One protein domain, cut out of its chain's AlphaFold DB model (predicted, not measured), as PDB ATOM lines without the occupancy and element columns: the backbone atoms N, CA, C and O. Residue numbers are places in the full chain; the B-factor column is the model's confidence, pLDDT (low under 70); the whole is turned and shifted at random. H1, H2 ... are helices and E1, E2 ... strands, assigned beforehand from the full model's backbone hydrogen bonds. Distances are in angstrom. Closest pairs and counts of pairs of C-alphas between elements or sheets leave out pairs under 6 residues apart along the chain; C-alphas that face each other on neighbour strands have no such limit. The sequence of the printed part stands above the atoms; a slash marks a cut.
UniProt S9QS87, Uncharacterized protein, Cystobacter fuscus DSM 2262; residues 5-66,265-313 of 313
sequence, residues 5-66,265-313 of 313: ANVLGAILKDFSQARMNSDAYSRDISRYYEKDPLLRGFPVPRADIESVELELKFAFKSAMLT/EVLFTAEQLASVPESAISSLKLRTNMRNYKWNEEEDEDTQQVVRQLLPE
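What this domain is: This is residues 5 to 66 and 265 to 313 of the 313 residues of an uncharacterized protein of Cystobacter fuscus DSM 2262 (UniProt S9QS87). This is an open, flat model with three long parts: a narrow, strongly twisted three-stranded sheet, E2 E1 E3, a long helix H1 that meets the sheet with its residues 5 to 15 and runs on well past it, and a separate two-stranded hairpin, E4 and E5, reached from the end of E3. The short helix H2 sits by E2 and E1 at the other end of the sheet. The printed part has 111 residues, with two named helices and five named strands in the order H1 E1 E2 H2 E3 E4 E5; both sheets are antiparallel and the class is mixed, helices and strands. The whole is extended, with a radius of gyration of the C-alphas of 22.3 A, and spans 61 by 49 by 17 A.

Where its parts are: Start with E1, residues 51 to 64, which runs 33.1 A from C-alpha 51 at (0.867, 23.753, 6.463). Beside it look for E3, residues 282 to 289, 23.1 A long, and E2, residues 265 to 267. H2 is residues 270 to 273. Find C-alpha 5 at (3.981, 17.621, 25.821); from there H1, residues 5 to 35, runs 45.9 A to C-alpha 35 at (23.190, 44.179, -6.262). E4 is residues 293 to 299, 18.7 A long, and E5 is residues 306 to 312, 18.8 A long.

How they stand to each other: E1 is the inner strand, and its pairing is staggered: residues 51 to 58 pair with E3 and residues 59 to 62 with E2. E1 and E3 are antiparallel at 141 degrees; look at N 54 and O 286, 2.9 A apart. E2 and E1 are antiparallel at 120 degrees, with N 267 and O 59 at 2.8 A, within hydrogen-bond range. E1 bends by 86 degrees at residue 61. E2, H2 and E3 make a split strand-helix-strand unit, two strands of one sheet joined through a helix, with E1 between them in the sheet, and its crossover is right-handed. H2 only grazes the sheet; its closest C-alphas to E2 are those of Leu 273 and Leu 267, 6.5 A apart. H1 only grazes the sheet too, with its residues 5 to 15. E4 and E5 are an antiparallel hairpin at 153 degrees, with N 296 and O 309 at 2.8 A; E4 is apart from E3 and from H1. In H1, 24 of 27 O i to N i+4 pairs are within hydrogen-bond range; H2 is too short for such a pair.

The domain as a whole: The two C-alphas farthest apart, those of Ser 275 and Asp 302, are 67.8 A apart. Residues 67 to 264 are not printed, and C-alphas 66 and 265 are 12.0 A apart across this cut. The link from H1 to E1, residues 36 to 50, is long. The mean pLDDT of the printed part is 76.2; 27 residues are under 70, among them residues 62 to 66, 290 to 295 and 309 to 313.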
ATOM      1  N   ALA A   5       4.015  16.161  25.907       69.12
ATOM      2  CA  ALA A   5       3.981  17.621  25.821       69.12
ATOM      3  C   ALA A   5       5.344  18.216  25.429       69.12
ATOM      4  O   ALA A   5       5.410  19.079  24.554       69.12
ATOM      5  N   ASN A   6       6.440  17.700  25.993       73.44
ATOM      6  CA  ASN A   6       7.789  18.157  25.659       73.44
ATOM      7  C   ASN A   6       8.184  17.794  24.221       73.44
ATOM      8  O   ASN A   6       8.828  18.596  23.546       73.44
ATOM      9  N   VAL A   7       7.772  16.619  23.726       75.06
ATOM     10  CA  VAL A   7       8.003  16.221  22.324       75.06
ATOM     11  C   VAL A   7       7.239  17.138  21.374       75.06
ATOM     12  O   VAL A   7       7.821  17.663  20.426       75.06
ATOM     13  N   LEU A   8       5.953  17.374  21.639       73.75
ATOM     14  CA  LEU A   8       5.120  18.251  20.817       73.75
ATOM     15  C   LEU A   8       5.624  19.696  20.841       73.75
ATOM     16  O   LEU A   8       5.744  20.321  19.789       73.75
ATOM     17  N   GLY A   9       5.979  20.204  22.021       77.12
ATOM     18  CA  GLY A   9       6.545  21.538  22.188       77.12
ATOM     19  C   GLY A   9       7.859  21.712  21.428       77.12
ATOM     20  O   GLY A   9       8.037  22.723  20.750       77.12
ATOM     21  N   ALA A  10       8.753  20.720  21.472       78.00
ATOM     22  CA  ALA A  10      10.002  20.744  20.711       78.00
ATOM     23  C   ALA A  10       9.753  20.760  19.195       78.00
ATOM     24  O   ALA A  10      10.307  21.606  18.499       78.00
ATOM     25  N   ILE A  11       8.856  19.899  18.695       78.50
ATOM     26  CA  ILE A  11       8.484  19.848  17.273       78.50
ATOM     27  C   ILE A  11       7.912  21.195  16.805       78.50
ATOM     28  O   ILE A  11       8.332  21.732  15.781       78.50
ATOM     29  N   LEU A  12       6.970  21.771  17.560       76.75
ATOM     30  CA  LEU A  12       6.363  23.060  17.219       76.75
ATOM     31  C   LEU A  12       7.391  24.197  17.239       76.75
ATOM     32  O   LEU A  12       7.394  25.038  16.339       76.75
ATOM     33  N   LYS A  13       8.296  24.197  18.223       80.19
ATOM     34  CA  LYS A  13       9.385  25.173  18.324       80.19
ATOM     35  C   LYS A  13      10.336  25.089  17.130       80.19
ATOM     36  O   LYS A  13      10.693  26.127  16.571       80.19
ATOM     37  N   ASP A  14      10.711  23.883  16.716       82.25
ATOM     38  CA  ASP A  14      11.594  23.677  15.568       82.25
ATOM     39  C   ASP A  14      10.937  24.138  14.262       82.25
ATOM     40  O   ASP A  14      11.603  24.762  13.432       82.25
ATOM     41  N   PHE A  15       9.623  23.942  14.097       80.50
ATOM     42  CA  PHE A  15       8.896  24.502  12.954       80.50
ATOM     43  C   PHE A  15       8.910  26.031  12.946       80.50
ATOM     44  O   PHE A  15       9.183  26.638  11.906       80.50
ATOM     45  N   SER A  16       8.662  26.673  14.091       78.25
ATOM     46  CA  SER A  16       8.763  28.132  14.205       78.25
ATOM     47  C   SER A  16      10.169  28.632  13.860       78.25
ATOM     48  O   SER A  16      10.312  29.601  13.113       78.25
ATOM     49  N   GLN A  17      11.209  27.946  14.341       82.44
ATOM     50  CA  GLN A  17      12.597  28.305  14.059       82.44
ATOM     51  C   GLN A  17      12.957  28.116  12.577       82.44
ATOM     52  O   GLN A  17      13.618  28.975  11.990       82.44
ATOM     53  N   ALA A  18      12.512  27.022  11.956       82.00
ATOM     54  CA  ALA A  18      12.743  26.753  10.539       82.00
ATOM     55  C   ALA A  18      12.146  27.855   9.653       82.00
ATOM     56  O   ALA A  18      12.801  28.320   8.718       82.00
ATOM     57  N   ARG A  19      10.945  28.336   9.995       78.06
ATOM     58  CA  ARG A  19      10.311  29.462   9.308       78.06
ATOM     59  C   ARG A  19      11.108  30.755   9.463       78.06
ATOM     60  O   ARG A  19      11.444  31.374   8.460       78.06
ATOM     61  N   MET A  20      11.472  31.120  10.695       81.44
ATOM     62  CA  MET A  20      12.287  32.314  10.956       81.44
ATOM     63  C   MET A  20      13.589  32.305  10.149       81.44
ATOM     64  O   MET A  20      14.000  33.330   9.605       81.44
ATOM     65  N   ASN A  21      14.225  31.137  10.040       84.06
ATOM     66  CA  ASN A  21      15.434  30.967   9.246       84.06
ATOM     67  C   ASN A  21      15.157  31.111   7.736       84.06
ATOM     68  O   ASN A  21      15.957  31.738   7.044       84.06
ATOM     69  N   SER A  22      14.034  30.584   7.230       82.25
ATOM     70  CA  SER A  22      13.610  30.749   5.826       82.25
ATOM     71  C   SER A  22      13.371  32.219   5.467       82.25
ATOM     72  O   SER A  22      13.860  32.710   4.442       82.25
ATOM     73  N   ASP A  23      12.697  32.958   6.349       81.44
ATOM     74  CA  ASP A  23      12.414  34.383   6.166       81.44
ATOM     75  C   ASP A  23      13.705  35.212   6.182       81.44
ATOM     76  O   ASP A  23      13.928  36.067   5.317       81.44
ATOM     77  N   ALA A  24      14.593  34.929   7.141       83.69
ATOM     78  CA  ALA A  24      15.895  35.580   7.236       83.69
ATOM     79  C   ALA A  24      16.749  35.318   5.988       83.69
ATOM     80  O   ALA A  24      17.322  36.254   5.429       83.69
ATOM     81  N   TYR A  25      16.773  34.075   5.506       86.25
ATOM     82  CA  TYR A  25      17.495  33.698   4.295       86.25
ATOM     83  C   TYR A  25      16.936  34.395   3.048       86.25
ATOM     84  O   TYR A  25      17.697  34.960   2.262       86.25
ATOM     85  N   SER A  26      15.609  34.443   2.903       84.75
ATOM     86  CA  SER A  26      14.937  35.148   1.802       84.75
ATOM     87  C   SER A  26      15.265  36.647   1.807       84.75
ATOM     88  O   SER A  26      15.494  37.250   0.754       84.75
ATOM     89  N   ARG A  27      15.343  37.260   2.995       84.19
ATOM     90  CA  ARG A  27      15.770  38.656   3.171       84.19
ATOM     91  C   ARG A  27      17.239  38.871   2.807       84.19
ATOM     92  O   ARG A  27      17.586  39.913   2.261       84.19
ATOM     93  N   ASP A  28      18.112  37.927   3.125       86.38
ATOM     94  CA  ASP A  28      19.537  38.072   2.836       86.38
ATOM     95  C   ASP A  28      19.831  37.860   1.342       86.38
ATOM     96  O   ASP A  28      20.596  38.628   0.753       86.38
ATOM     97  N   ILE A  29      19.150  36.909   0.688       87.31
ATOM     98  CA  ILE A  29      19.215  36.723  -0.770       87.31
ATOM     99  C   ILE A  29      18.667  37.935  -1.519       87.31
ATOM    100  O   ILE A  29      19.234  38.309  -2.547       87.31
ATOM    101  N   SER A  30      17.601  38.581  -1.037       87.44
ATOM    102  CA  SER A  30      17.034  39.736  -1.744       87.44
ATOM    103  C   SER A  30      18.058  40.862  -1.927       87.44
ATOM    104  O   SER A  30      18.120  41.473  -2.992       87.44
ATOM    105  N   ARG A  31      18.947  41.054  -0.945       88.69
ATOM    106  CA  ARG A  31      20.068  42.006  -1.021       88.69
ATOM    107  C   ARG A  31      21.124  41.606  -2.050       88.69
ATOM    108  O   ARG A  31      21.821  42.474  -2.570       88.69
ATOM    109  N   TYR A  32      21.291  40.311  -2.313       88.94
ATOM    110  CA  TYR A  32      22.169  39.820  -3.376       88.94
ATOM    111  C   TYR A  32      21.543  40.071  -4.754       88.94
ATOM    112  O   TYR A  32      22.204  40.622  -5.630       88.94
ATOM    113  N   TYR A  33      20.250  39.769  -4.905       91.62
ATOM    114  CA  TYR A  33      19.481  40.040  -6.126       91.62
ATOM    115  C   TYR A  33      19.460  41.532  -6.471       91.62
ATOM    116  O   TYR A  33      19.571  41.899  -7.632       91.62
ATOM    117  N   GLU A  34      19.372  42.403  -5.466       89.19
ATOM    118  CA  GLU A  34      19.387  43.854  -5.662       89.19
ATOM    119  C   GLU A  34      20.715  44.377  -6.235       89.19
ATOM    120  O   GLU A  34      20.722  45.343  -7.004       89.19
ATOM    121  N   LYS A  35      21.838  43.748  -5.869       92.12
ATOM    122  CA  LYS A  35      23.190  44.179  -6.262       92.12
ATOM    123  C   LYS A  35      23.614  43.671  -7.638       92.12
ATOM    124  O   LYS A  35      24.489  44.280  -8.250       92.12
ATOM    125  N   ASP A  36      23.033  42.574  -8.111       92.50
ATOM    126  CA  ASP A  36      23.382  41.965  -9.392       92.50
ATOM    127  C   ASP A  36      22.520  42.555 -10.536       92.50
ATOM    128  O   ASP A  36      21.288  42.462 -10.492       92.50
ATOM    129  N   PRO A  37      23.129  43.161 -11.580       91.56
ATOM    130  CA  PRO A  37      22.401  43.798 -12.682       91.56
ATOM    131  C   PRO A  37      21.468  42.868 -13.466       91.56
ATOM    132  O   PRO A  37      20.497  43.346 -14.052       91.56
ATOM    133  N   LEU A  38      21.761  41.566 -13.504       91.69
ATOM    134  CA  LEU A  38      20.940  40.575 -14.193       91.69
ATOM    135  C   LEU A  38      19.826  40.062 -13.282       91.69
ATOM    136  O   LEU A  38      18.698  39.896 -13.740       91.69
ATOM    137  N   LEU A  39      20.116  39.838 -11.998       88.25
ATOM    138  CA  LEU A  39      19.161  39.227 -11.065       88.25
ATOM    139  C   LEU A  39      18.129  40.210 -10.499       88.25
ATOM    140  O   LEU A  39      17.061  39.772 -10.078       88.25
ATOM    141  N   ARG A  40      18.379  41.524 -10.545       86.62
ATOM    142  CA  ARG A  40      17.461  42.549 -10.007       86.62
ATOM    143  C   ARG A  40      16.067  42.546 -10.648       86.62
ATOM    144  O   ARG A  40      15.110  43.013 -10.035       86.62
ATOM    145  N   GLY A  41      15.948  42.038 -11.877       86.12
ATOM    146  CA  GLY A  41      14.671  41.886 -12.580       86.12
ATOM    147  C   GLY A  41      13.908  40.598 -12.252       86.12
ATOM    148  O   GLY A  41      12.777  40.440 -12.703       86.12
ATOM    149  N   PHE A  42      14.509  39.674 -11.497       89.00
ATOM    150  CA  PHE A  42      13.920  38.377 -11.180       89.00
ATOM    151  C   PHE A  42      13.316  38.356  -9.771       89.00
ATOM    152  O   PHE A  42      13.830  39.010  -8.860       89.00
ATOM    153  N   PRO A  43      12.233  37.586  -9.559       84.31
ATOM    154  CA  PRO A  43      11.669  37.405  -8.231       84.31
ATOM    155  C   PRO A  43      12.665  36.684  -7.317       84.31
ATOM    156  O   PRO A  43      13.322  35.720  -7.717       84.31
ATOM    157  N   VAL A  44      12.746  37.145  -6.069       84.81
ATOM    158  CA  VAL A  44      13.537  36.485  -5.029       84.81
ATOM    159  C   VAL A  44      12.838  35.176  -4.656       84.81
ATOM    160  O   VAL A  44      11.652  35.220  -4.314       84.81
ATOM    161  N   PRO A  45      13.527  34.024  -4.706       78.19
ATOM    162  CA  PRO A  45      12.940  32.758  -4.298       78.19
ATOM    163  C   PRO A  45      12.549  32.823  -2.821       78.19
ATOM    164  O   PRO A  45      13.359  33.198  -1.973       78.19
ATOM    165  N   ARG A  46      11.300  32.460  -2.530       74.25
ATOM    166  CA  ARG A  46      10.770  32.322  -1.173       74.25
ATOM    167  C   ARG A  46      10.264  30.904  -0.984       74.25
ATOM    168  O   ARG A  46       9.599  30.365  -1.867       74.25
ATOM    169  N   ALA A  47      10.612  30.312   0.149       67.94
ATOM    170  CA  ALA A  47      10.078  29.035   0.586       67.94
ATOM    171  C   ALA A  47       9.157  29.297   1.778       67.94
ATOM    172  O   ALA A  47       9.631  29.525   2.894       67.94
ATOM    173  N   ASP A  48       7.852  29.274   1.516       69.31
ATOM    174  CA  ASP A  48       6.821  29.451   2.531       69.31
ATOM    175  C   ASP A  48       6.297  28.082   2.984       69.31
ATOM    176  O   ASP A  48       6.005  27.202   2.172       69.31
ATOM    177  N   ILE A  49       6.192  27.890   4.300       70.44
ATOM    178  CA  ILE A  49       5.579  26.702   4.901       70.44
ATOM    179  C   ILE A  49       4.129  27.062   5.243       70.44
ATOM    180  O   ILE A  49       3.876  27.693   6.266       70.44
ATOM    181  N   GLU A  50       3.176  26.687   4.386       71.81
ATOM    182  CA  GLU A  50       1.748  26.983   4.607       71.81
ATOM    183  C   GLU A  50       1.116  26.062   5.659       71.81
ATOM    184  O   GLU A  50       0.419  26.507   6.576       71.81
ATOM    185  N   SER A  51       1.368  24.758   5.532       76.19
ATOM    186  CA  SER A  51       0.867  23.753   6.463       76.19
ATOM    187  C   SER A  51       1.844  22.600   6.614       76.19
ATOM    188  O   SER A  51       2.560  22.246   5.676       76.19
ATOM    189  N   VAL A  52       1.862  22.015   7.808       76.88
ATOM    190  CA  VAL A  52       2.634  20.808   8.102       76.88
ATOM    191  C   VAL A  52       1.691  19.752   8.649       76.88
ATOM    192  O   VAL A  52       0.944  20.012   9.595       76.88
ATOM    193  N   GLU A  53       1.739  18.566   8.045       82.19
ATOM    194  CA  GLU A  53       1.077  17.366   8.540       82.19
ATOM    195  C   GLU A  53       2.141  16.386   9.037       82.19
ATOM    196  O   GLU A  53       3.036  15.989   8.291       82.19
ATOM    197  N   LEU A  54       2.058  16.025  10.315       77.50
ATOM    198  CA  LEU A  54       2.970  15.086  10.954       77.50
ATOM    199  C   LEU A  54       2.167  13.974  11.616       77.50
ATOM    200  O   LEU A  54       1.253  14.236  12.395       77.50
ATOM    201  N   GLU A  55       2.529  12.729  11.323       83.00
ATOM    202  CA  GLU A  55       1.973  11.556  11.987       83.00
ATOM    203  C   GLU A  55       3.013  10.980  12.950       83.00
ATOM    204  O   GLU A  55       4.026  10.416  12.534       83.00
ATOM    205  N   LEU A  56       2.766  11.141  14.249       80.25
ATOM    206  CA  LEU A  56       3.604  10.597  15.309       80.25
ATOM    207  C   LEU A  56       3.036   9.255  15.762       80.25
ATOM    208  O   LEU A  56       1.904   9.191  16.239       80.25
ATOM    209  N   LYS A  57       3.834   8.190  15.664       83.62
ATOM    210  CA  LYS A  57       3.525   6.909  16.306       83.62
ATOM    211  C   LYS A  57       4.141   6.882  17.696       83.62
ATOM    212  O   LYS A  57       5.318   7.201  17.846       83.62
ATOM    213  N   PHE A  58       3.357   6.503  18.695       82.50
ATOM    214  CA  PHE A  58       3.816   6.457  20.074       82.50
ATOM    215  C   PHE A  58       3.108   5.359  20.870       82.50
ATOM    216  O   PHE A  58       2.026   4.907  20.506       82.50
ATOM    217  N   ALA A  59       3.716   4.933  21.971       77.19
ATOM    218  CA  ALA A  59       3.120   4.006  22.923       77.19
ATOM    219  C   ALA A  59       3.245   4.559  24.343       77.19
ATOM    220  O   ALA A  59       4.263   5.160  24.693       77.19
ATOM    221  N   PHE A  60       2.216   4.354  25.163       76.56
ATOM    222  CA  PHE A  60       2.242   4.756  26.565       76.56
ATOM    223  C   PHE A  60       3.105   3.790  27.370       76.56
ATOM    224  O   PHE A  60       2.904   2.577  27.314       76.56
ATOM    225  N   LYS A  61       4.056   4.332  28.129       73.69
ATOM    226  CA  LYS A  61       4.879   3.552  29.055       73.69
ATOM    227  C   LYS A  61       4.312   3.595  30.470       73.69
ATOM    228  O   LYS A  61       4.192   2.558  31.115       73.69
ATOM    229  N   SER A  62       3.921   4.782  30.922       60.97
ATOM    230  CA  SER A  62       3.193   4.994  32.170       60.97
ATOM    231  C   SER A  62       2.493   6.346  32.137       60.97
ATOM    232  O   SER A  62       3.031   7.310  31.592       60.97
ATOM    233  N   ALA A  63       1.315   6.423  32.745       55.03
ATOM    234  CA  ALA A  63       0.693   7.687  33.108       55.03
ATOM    235  C   ALA A  63       0.980   7.908  34.592       55.03
ATOM    236  O   ALA A  63       0.504   7.138  35.427       55.03
ATOM    237  N   MET A  64       1.809   8.901  34.902       49.84
ATOM    238  CA  MET A  64       1.954   9.361  36.276       49.84
ATOM    239  C   MET A  64       0.862  10.408  36.473       49.84
ATOM    240  O   MET A  64       0.931  11.502  35.915       49.84
ATOM    241  N   LEU A  65      -0.169  10.058  37.243       49.03
ATOM    242  CA  LEU A  65      -0.873  11.096  37.987       49.03
ATOM    243  C   LEU A  65       0.189  11.707  38.898       49.03
ATOM    244  O   LEU A  65       0.962  10.966  39.507       49.03
ATOM    245  N   THR A  66       0.300  13.028  38.925       48.25
ATOM    246  CA  THR A  66       1.289  13.714  39.757       48.25
ATOM    247  C   THR A  66       0.903  13.539  41.234       48.25
ATOM    248  O   THR A  66       0.418  14.459  41.879       48.25
ATOM    249  N   GLU A 265       4.287   9.548  30.093       71.69
ATOM    250  CA  GLU A 265       5.551   8.994  29.604       71.69
ATOM    251  C   GLU A 265       5.282   8.177  28.334       71.69
ATOM    252  O   GLU A 265       4.532   7.192  28.344       71.69
ATOM    253  N   VAL A 266       5.915   8.584  27.231       76.50
ATOM    254  CA  VAL A 266       5.691   7.994  25.908       76.50
ATOM    255  C   VAL A 266       6.975   7.450  25.287       76.50
ATOM    256  O   VAL A 266       8.053   8.034  25.394       76.50
ATOM    257  N   LEU A 267       6.841   6.322  24.593       78.56
ATOM    258  CA  LEU A 267       7.834   5.762  23.680       78.56
ATOM    259  C   LEU A 267       7.499   6.219  22.263       78.56
ATOM    260  O   LEU A 267       6.353   6.083  21.849       78.56
ATOM    261  N   PHE A 268       8.470   6.737  21.515       77.56
ATOM    262  CA  PHE A 268       8.211   7.312  20.184       77.56
ATOM    263  C   PHE A 268       9.328   7.056  19.160       77.56
ATOM    264  O   PHE A 268       9.171   7.379  17.985       77.56
ATOM    265  N   THR A 269      10.458   6.467  19.567       81.50
ATOM    266  CA  THR A 269      11.526   6.086  18.628       81.50
ATOM    267  C   THR A 269      11.292   4.687  18.060       81.50
ATOM    268  O   THR A 269      10.706   3.827  18.718       81.50
ATOM    269  N   ALA A 270      11.780   4.434  16.842       80.75
ATOM    270  CA  ALA A 270      11.601   3.147  16.165       80.75
ATOM    271  C   ALA A 270      12.161   1.960  16.971       80.75
ATOM    272  O   ALA A 270      11.527   0.912  17.043       80.75
ATOM    273  N   GLU A 271      13.313   2.141  17.623       83.31
ATOM    274  CA  GLU A 271      13.940   1.118  18.468       83.31
ATOM    275  C   GLU A 271      13.104   0.813  19.720       83.31
ATOM    276  O   GLU A 271      12.909  -0.348  20.071       83.31
ATOM    277  N   GLN A 272      12.532   1.842  20.355       80.88
ATOM    278  CA  GLN A 272      11.656   1.664  21.517       80.88
ATOM    279  C   GLN A 272      10.346   0.962  21.140       80.88
ATOM    280  O   GLN A 272       9.899   0.055  21.845       80.88
ATOM    281  N   LEU A 273       9.744   1.356  20.016       83.25
ATOM    282  CA  LEU A 273       8.474   0.810  19.536       83.25
ATOM    283  C   LEU A 273       8.600  -0.617  18.988       83.25
ATOM    284  O   LEU A 273       7.608  -1.336  18.981       83.25
ATOM    285  N   ALA A 274       9.798  -1.064  18.594       83.38
ATOM    286  CA  ALA A 274      10.028  -2.427  18.104       83.38
ATOM    287  C   ALA A 274       9.694  -3.514  19.143       83.38
ATOM    288  O   ALA A 274       9.384  -4.647  18.781       83.38
ATOM    289  N   SER A 275       9.754  -3.166  20.432       81.25
ATOM    290  CA  SER A 275       9.428  -4.061  21.549       81.25
ATOM    291  C   SER A 275       7.954  -4.016  21.978       81.25
ATOM    292  O   SER A 275       7.543  -4.794  22.841       81.25
ATOM    293  N   VAL A 276       7.156  -3.119  21.390       81.56
ATOM    294  CA  VAL A 276       5.760  -2.873  21.766       81.56
ATOM    295  C   VAL A 276       4.821  -3.603  20.795       81.56
ATOM    296  O   VAL A 276       5.005  -3.496  19.583       81.56
ATOM    297  N   PRO A 277       3.794  -4.329  21.281       80.12
ATOM    298  CA  PRO A 277       2.785  -4.939  20.415       80.12
ATOM    299  C   PRO A 277       2.079  -3.891  19.546       80.12
ATOM    300  O   PRO A 277       1.718  -2.830  20.050       80.12
ATOM    301  N   GLU A 278       1.795  -4.201  18.276       78.56
ATOM    302  CA  GLU A 278       1.132  -3.254  17.358       78.56
ATOM    303  C   GLU A 278      -0.204  -2.721  17.898       78.56
ATOM    304  O   GLU A 278      -0.538  -1.561  17.681       78.56
ATOM    305  N   SER A 279      -0.941  -3.534  18.663       74.06
ATOM    306  CA  SER A 279      -2.203  -3.139  19.302       74.06
ATOM    307  C   SER A 279      -2.059  -2.062  20.385       74.06
ATOM    308  O   SER A 279      -3.060  -1.466  20.774       74.06
ATOM    309  N   ALA A 280      -0.844  -1.812  20.878       68.56
ATOM    310  CA  ALA A 280      -0.536  -0.809  21.894       68.56
ATOM    311  C   ALA A 280       0.116   0.461  21.310       68.56
ATOM    312  O   ALA A 280       0.430   1.392  22.055       68.56
ATOM    313  N   ILE A 281       0.312   0.519  19.986       82.06
ATOM    314  CA  ILE A 281       0.857   1.687  19.292       82.06
ATOM    315  C   ILE A 281      -0.298   2.598  18.873       82.06
ATOM    316  O   ILE A 281      -1.162   2.225  18.084       82.06
ATOM    317  N   SER A 282      -0.285   3.821  19.388       74.31
ATOM    318  CA  SER A 282      -1.197   4.895  19.005       74.31
ATOM    319  C   SER A 282      -0.562   5.788  17.940       74.31
ATOM    320  O   SER A 282       0.664   5.895  17.847       74.31
ATOM    321  N   SER A 283      -1.392   6.451  17.135       80.00
ATOM    322  CA  SER A 283      -0.945   7.487  16.204       80.00
ATOM    323  C   SER A 283      -1.619   8.822  16.503       80.00
ATOM    324  O   SER A 283      -2.811   8.892  16.797       80.00
ATOM    325  N   LEU A 284      -0.834   9.895  16.435       73.25
ATOM    326  CA  LEU A 284      -1.295  11.269  16.564       73.25
ATOM    327  C   LEU A 284      -0.982  12.005  15.266       73.25
ATOM    328  O   LEU A 284       0.180  12.129  14.883       73.25
ATOM    329  N   LYS A 285      -2.025  12.509  14.606       78.69
ATOM    330  CA  LYS A 285      -1.886  13.375  13.436       78.69
ATOM    331  C   LYS A 285      -1.978  14.828  13.863       78.69
ATOM    332  O   LYS A 285      -2.996  15.262  14.397       78.69
ATOM    333  N   LEU A 286      -0.914  15.572  13.609       70.19
ATOM    334  CA  LEU A 286      -0.813  16.995  13.886       70.19
ATOM    335  C   LEU A 286      -0.873  17.731  12.563       70.19
ATOM    336  O   LEU A 286      -0.021  17.527  11.700       70.19
ATOM    337  N   ARG A 287      -1.869  18.601  12.425       78.81
ATOM    338  CA  ARG A 287      -1.956  19.542  11.318       78.81
ATOM    339  C   ARG A 287      -1.827  20.945  11.878       78.81
ATOM    340  O   ARG A 287      -2.693  21.388  12.627       78.81
ATOM    341  N   THR A 288      -0.752  21.630  11.518       73.25
ATOM    342  CA  THR A 288      -0.544  23.033  11.884       73.25
ATOM    343  C   THR A 288      -0.575  23.903  10.639       73.25
ATOM    344  O   THR A 288      -0.038  23.522   9.597       73.25
ATOM    345  N   ASN A 289      -1.228  25.058  10.755       74.38
ATOM    346  CA  ASN A 289      -1.266  26.086   9.724       74.38
ATOM    347  C   ASN A 289      -0.566  27.320  10.276       74.38
ATOM    348  O   ASN A 289      -0.871  27.771  11.382       74.38
ATOM    349  N   MET A 290       0.349  27.881   9.501       68.75
ATOM    350  CA  MET A 290       1.114  29.047   9.913       68.75
ATOM    351  C   MET A 290       0.502  30.304   9.299       68.75
ATOM    352  O   MET A 290       0.466  30.449   8.082       68.75
ATOM    353  N   ARG A 291       0.012  31.224  10.139       66.38
ATOM    354  CA  ARG A 291      -0.478  32.537   9.687       66.38
ATOM    355  C   ARG A 291       0.607  33.595   9.833       66.38
ATOM    356  O   ARG A 291       1.503  33.466  10.669       66.38
ATOM    357  N   ASN A 292       0.560  34.605   8.975       62.62
ATOM    358  CA  ASN A 292       1.386  35.797   9.119       62.62
ATOM    359  C   ASN A 292       0.751  36.754  10.115       62.62
ATOM    360  O   ASN A 292      -0.446  36.692  10.373       62.62
ATOM    361  N   TYR A 293       1.564  37.667  10.624       66.00
ATOM    362  CA  TYR A 293       1.071  38.870  11.265       66.00
ATOM    363  C   TYR A 293       1.550  40.072  10.457       66.00
ATOM    364  O   TYR A 293       2.703  40.116  10.021       66.00
ATOM    365  N   LYS A 294       0.669  41.046  10.256       66.62
ATOM    366  CA  LYS A 294       0.993  42.340   9.669       66.62
ATOM    367  C   LYS A 294       1.080  43.382  10.767       66.62
ATOM    368  O   LYS A 294       0.253  43.427  11.674       66.62
ATOM    369  N   TRP A 295       2.096  44.227  10.658       69.06
ATOM    370  CA  TRP A 295       2.159  45.452  11.435       69.06
ATOM    371  C   TRP A 295       1.125  46.418  10.876       69.06
ATOM    372  O   TRP A 295       1.213  46.808   9.713       69.06
ATOM    373  N   ASN A 296       0.149  46.762  11.703       72.38
ATOM    374  CA  ASN A 296      -0.741  47.876  11.468       72.38
ATOM    375  C   ASN A 296      -0.182  49.084  12.220       72.38
ATOM    376  O   ASN A 296       0.154  48.981  13.403       72.38
ATOM    377  N   GLU A 297      -0.030  50.200  11.518       76.25
ATOM    378  CA  GLU A 297       0.299  51.484  12.126       76.25
ATOM    379  C   GLU A 297      -0.999  52.282  12.173       76.25
ATOM    380  O   GLU A 297      -1.542  52.643  11.129       76.25
ATOM    381  N   GLU A 298      -1.518  52.494  13.375       72.25
ATOM    382  CA  GLU A 298      -2.699  53.315  13.607       72.25
ATOM    383  C   GLU A 298      -2.248  54.552  14.379       72.25
ATOM    384  O   GLU A 298      -1.555  54.457  15.396       72.25
ATOM    385  N   GLU A 299      -2.544  55.724  13.828       68.19
ATOM    386  CA  GLU A 299      -2.217  56.996  14.457       68.19
ATOM    387  C   GLU A 299      -3.354  57.318  15.425       68.19
ATOM    388  O   GLU A 299      -4.496  57.498  15.010       68.19
ATOM    389  N   ASP A 300      -3.053  57.304  16.721       68.81
ATOM    390  CA  ASP A 300      -4.037  57.584  17.761       68.81
ATOM    391  C   ASP A 300      -4.476  59.054  17.654       68.81
ATOM    392  O   ASP A 300      -3.670  59.973  17.851       68.81
ATOM    393  N   GLU A 301      -5.746  59.268  17.290       64.94
ATOM    394  CA  GLU A 301      -6.319  60.580  16.957       64.94
ATOM    395  C   GLU A 301      -6.202  61.589  18.114       64.94
ATOM    396  O   GLU A 301      -6.096  62.793  17.869       64.94
ATOM    397  N   ASP A 302      -6.145  61.109  19.361       71.31
ATOM    398  CA  ASP A 302      -6.072  61.952  20.558       71.31
ATOM    399  C   ASP A 302      -4.633  62.302  20.971       71.31
ATOM    400  O   ASP A 302      -4.394  63.343  21.592       71.31
ATOM    401  N   THR A 303      -3.656  61.451  20.648       72.69
ATOM    402  CA  THR A 303      -2.278  61.584  21.156       72.69
ATOM    403  C   THR A 303      -1.231  61.858  20.076       72.69
ATOM    404  O   THR A 303      -0.086  62.168  20.419       72.69
ATOM    405  N   GLN A 304      -1.598  61.777  18.787       62.84
ATOM    406  CA  GLN A 304      -0.678  61.812  17.635       62.84
ATOM    407  C   GLN A 304       0.477  60.801  17.748       62.84
ATOM    408  O   GLN A 304       1.535  60.966  17.135       62.84
ATOM    409  N   GLN A 305       0.314  59.758  18.563       61.44
ATOM    410  CA  GLN A 305       1.296  58.692  18.668       61.44
ATOM    411  C   GLN A 305       0.960  57.595  17.666       61.44
ATOM    412  O   GLN A 305      -0.162  57.099  17.606       61.44
ATOM    413  N   VAL A 306       1.968  57.191  16.892       66.81
ATOM    414  CA  VAL A 306       1.867  56.028  16.010       66.81
ATOM    415  C   VAL A 306       1.898  54.776  16.878       66.81
ATOM    416  O   VAL A 306       2.954  54.371  17.376       66.81
ATOM    417  N   VAL A 307       0.738  54.155  17.063       69.50
ATOM    418  CA  VAL A 307       0.616  52.877  17.753       69.50
ATOM    419  C   VAL A 307       0.809  51.768  16.725       69.50
ATOM    420  O   VAL A 307       0.092  51.658  15.734       69.50
ATOM    421  N   ARG A 308       1.816  50.925  16.961       71.62
ATOM    422  CA  ARG A 308       2.113  49.764  16.117       71.62
ATOM    423  C   ARG A 308       1.504  48.516  16.734       71.62
ATOM    424  O   ARG A 308       1.948  48.088  17.799       71.62
ATOM    425  N   GLN A 309       0.535  47.910  16.058       68.62
ATOM    426  CA  GLN A 309      -0.097  46.663  16.491       68.62
ATOM    427  C   GLN A 309       0.195  45.527  15.505       68.62
ATOM    428  O   GLN A 309       0.193  45.720  14.293       68.62
ATOM    429  N   LEU A 310       0.454  44.326  16.024       57.38
ATOM    430  CA  LEU A 310       0.605  43.102  15.233       57.38
ATOM    431  C   LEU A 310      -0.764  42.435  15.089       57.38
ATOM    432  O   LEU A 310      -1.284  41.880  16.055       57.38
ATOM    433  N   LEU A 311      -1.332  42.460  13.886       60.62
ATOM    434  CA  LEU A 311      -2.607  41.812  13.576       60.62
ATOM    435  C   LEU A 311      -2.375  40.543  12.744       60.62
ATOM    436  O   LEU A 311      -1.563  40.585  11.819       60.62
ATOM    437  N   PRO A 312      -3.044  39.416  13.045       62.34
ATOM    438  CA  PRO A 312      -2.957  38.215  12.219       62.34
ATOM    439  C   PRO A 312      -3.554  38.470  10.825       62.34
ATOM    440  O   PRO A 312      -4.582  39.135  10.707       62.34
ATOM    441  N   GLU A 313      -2.896  37.947   9.787       58.09
ATOM    442  CA  GLU A 313      -3.358  37.955   8.387       58.09
ATOM    443  C   GLU A 313      -4.451  36.902   8.130       58.09
ATOM    444  O   GLU A 313      -4.387  35.791   8.721       58.09
TER     445      GLU A 313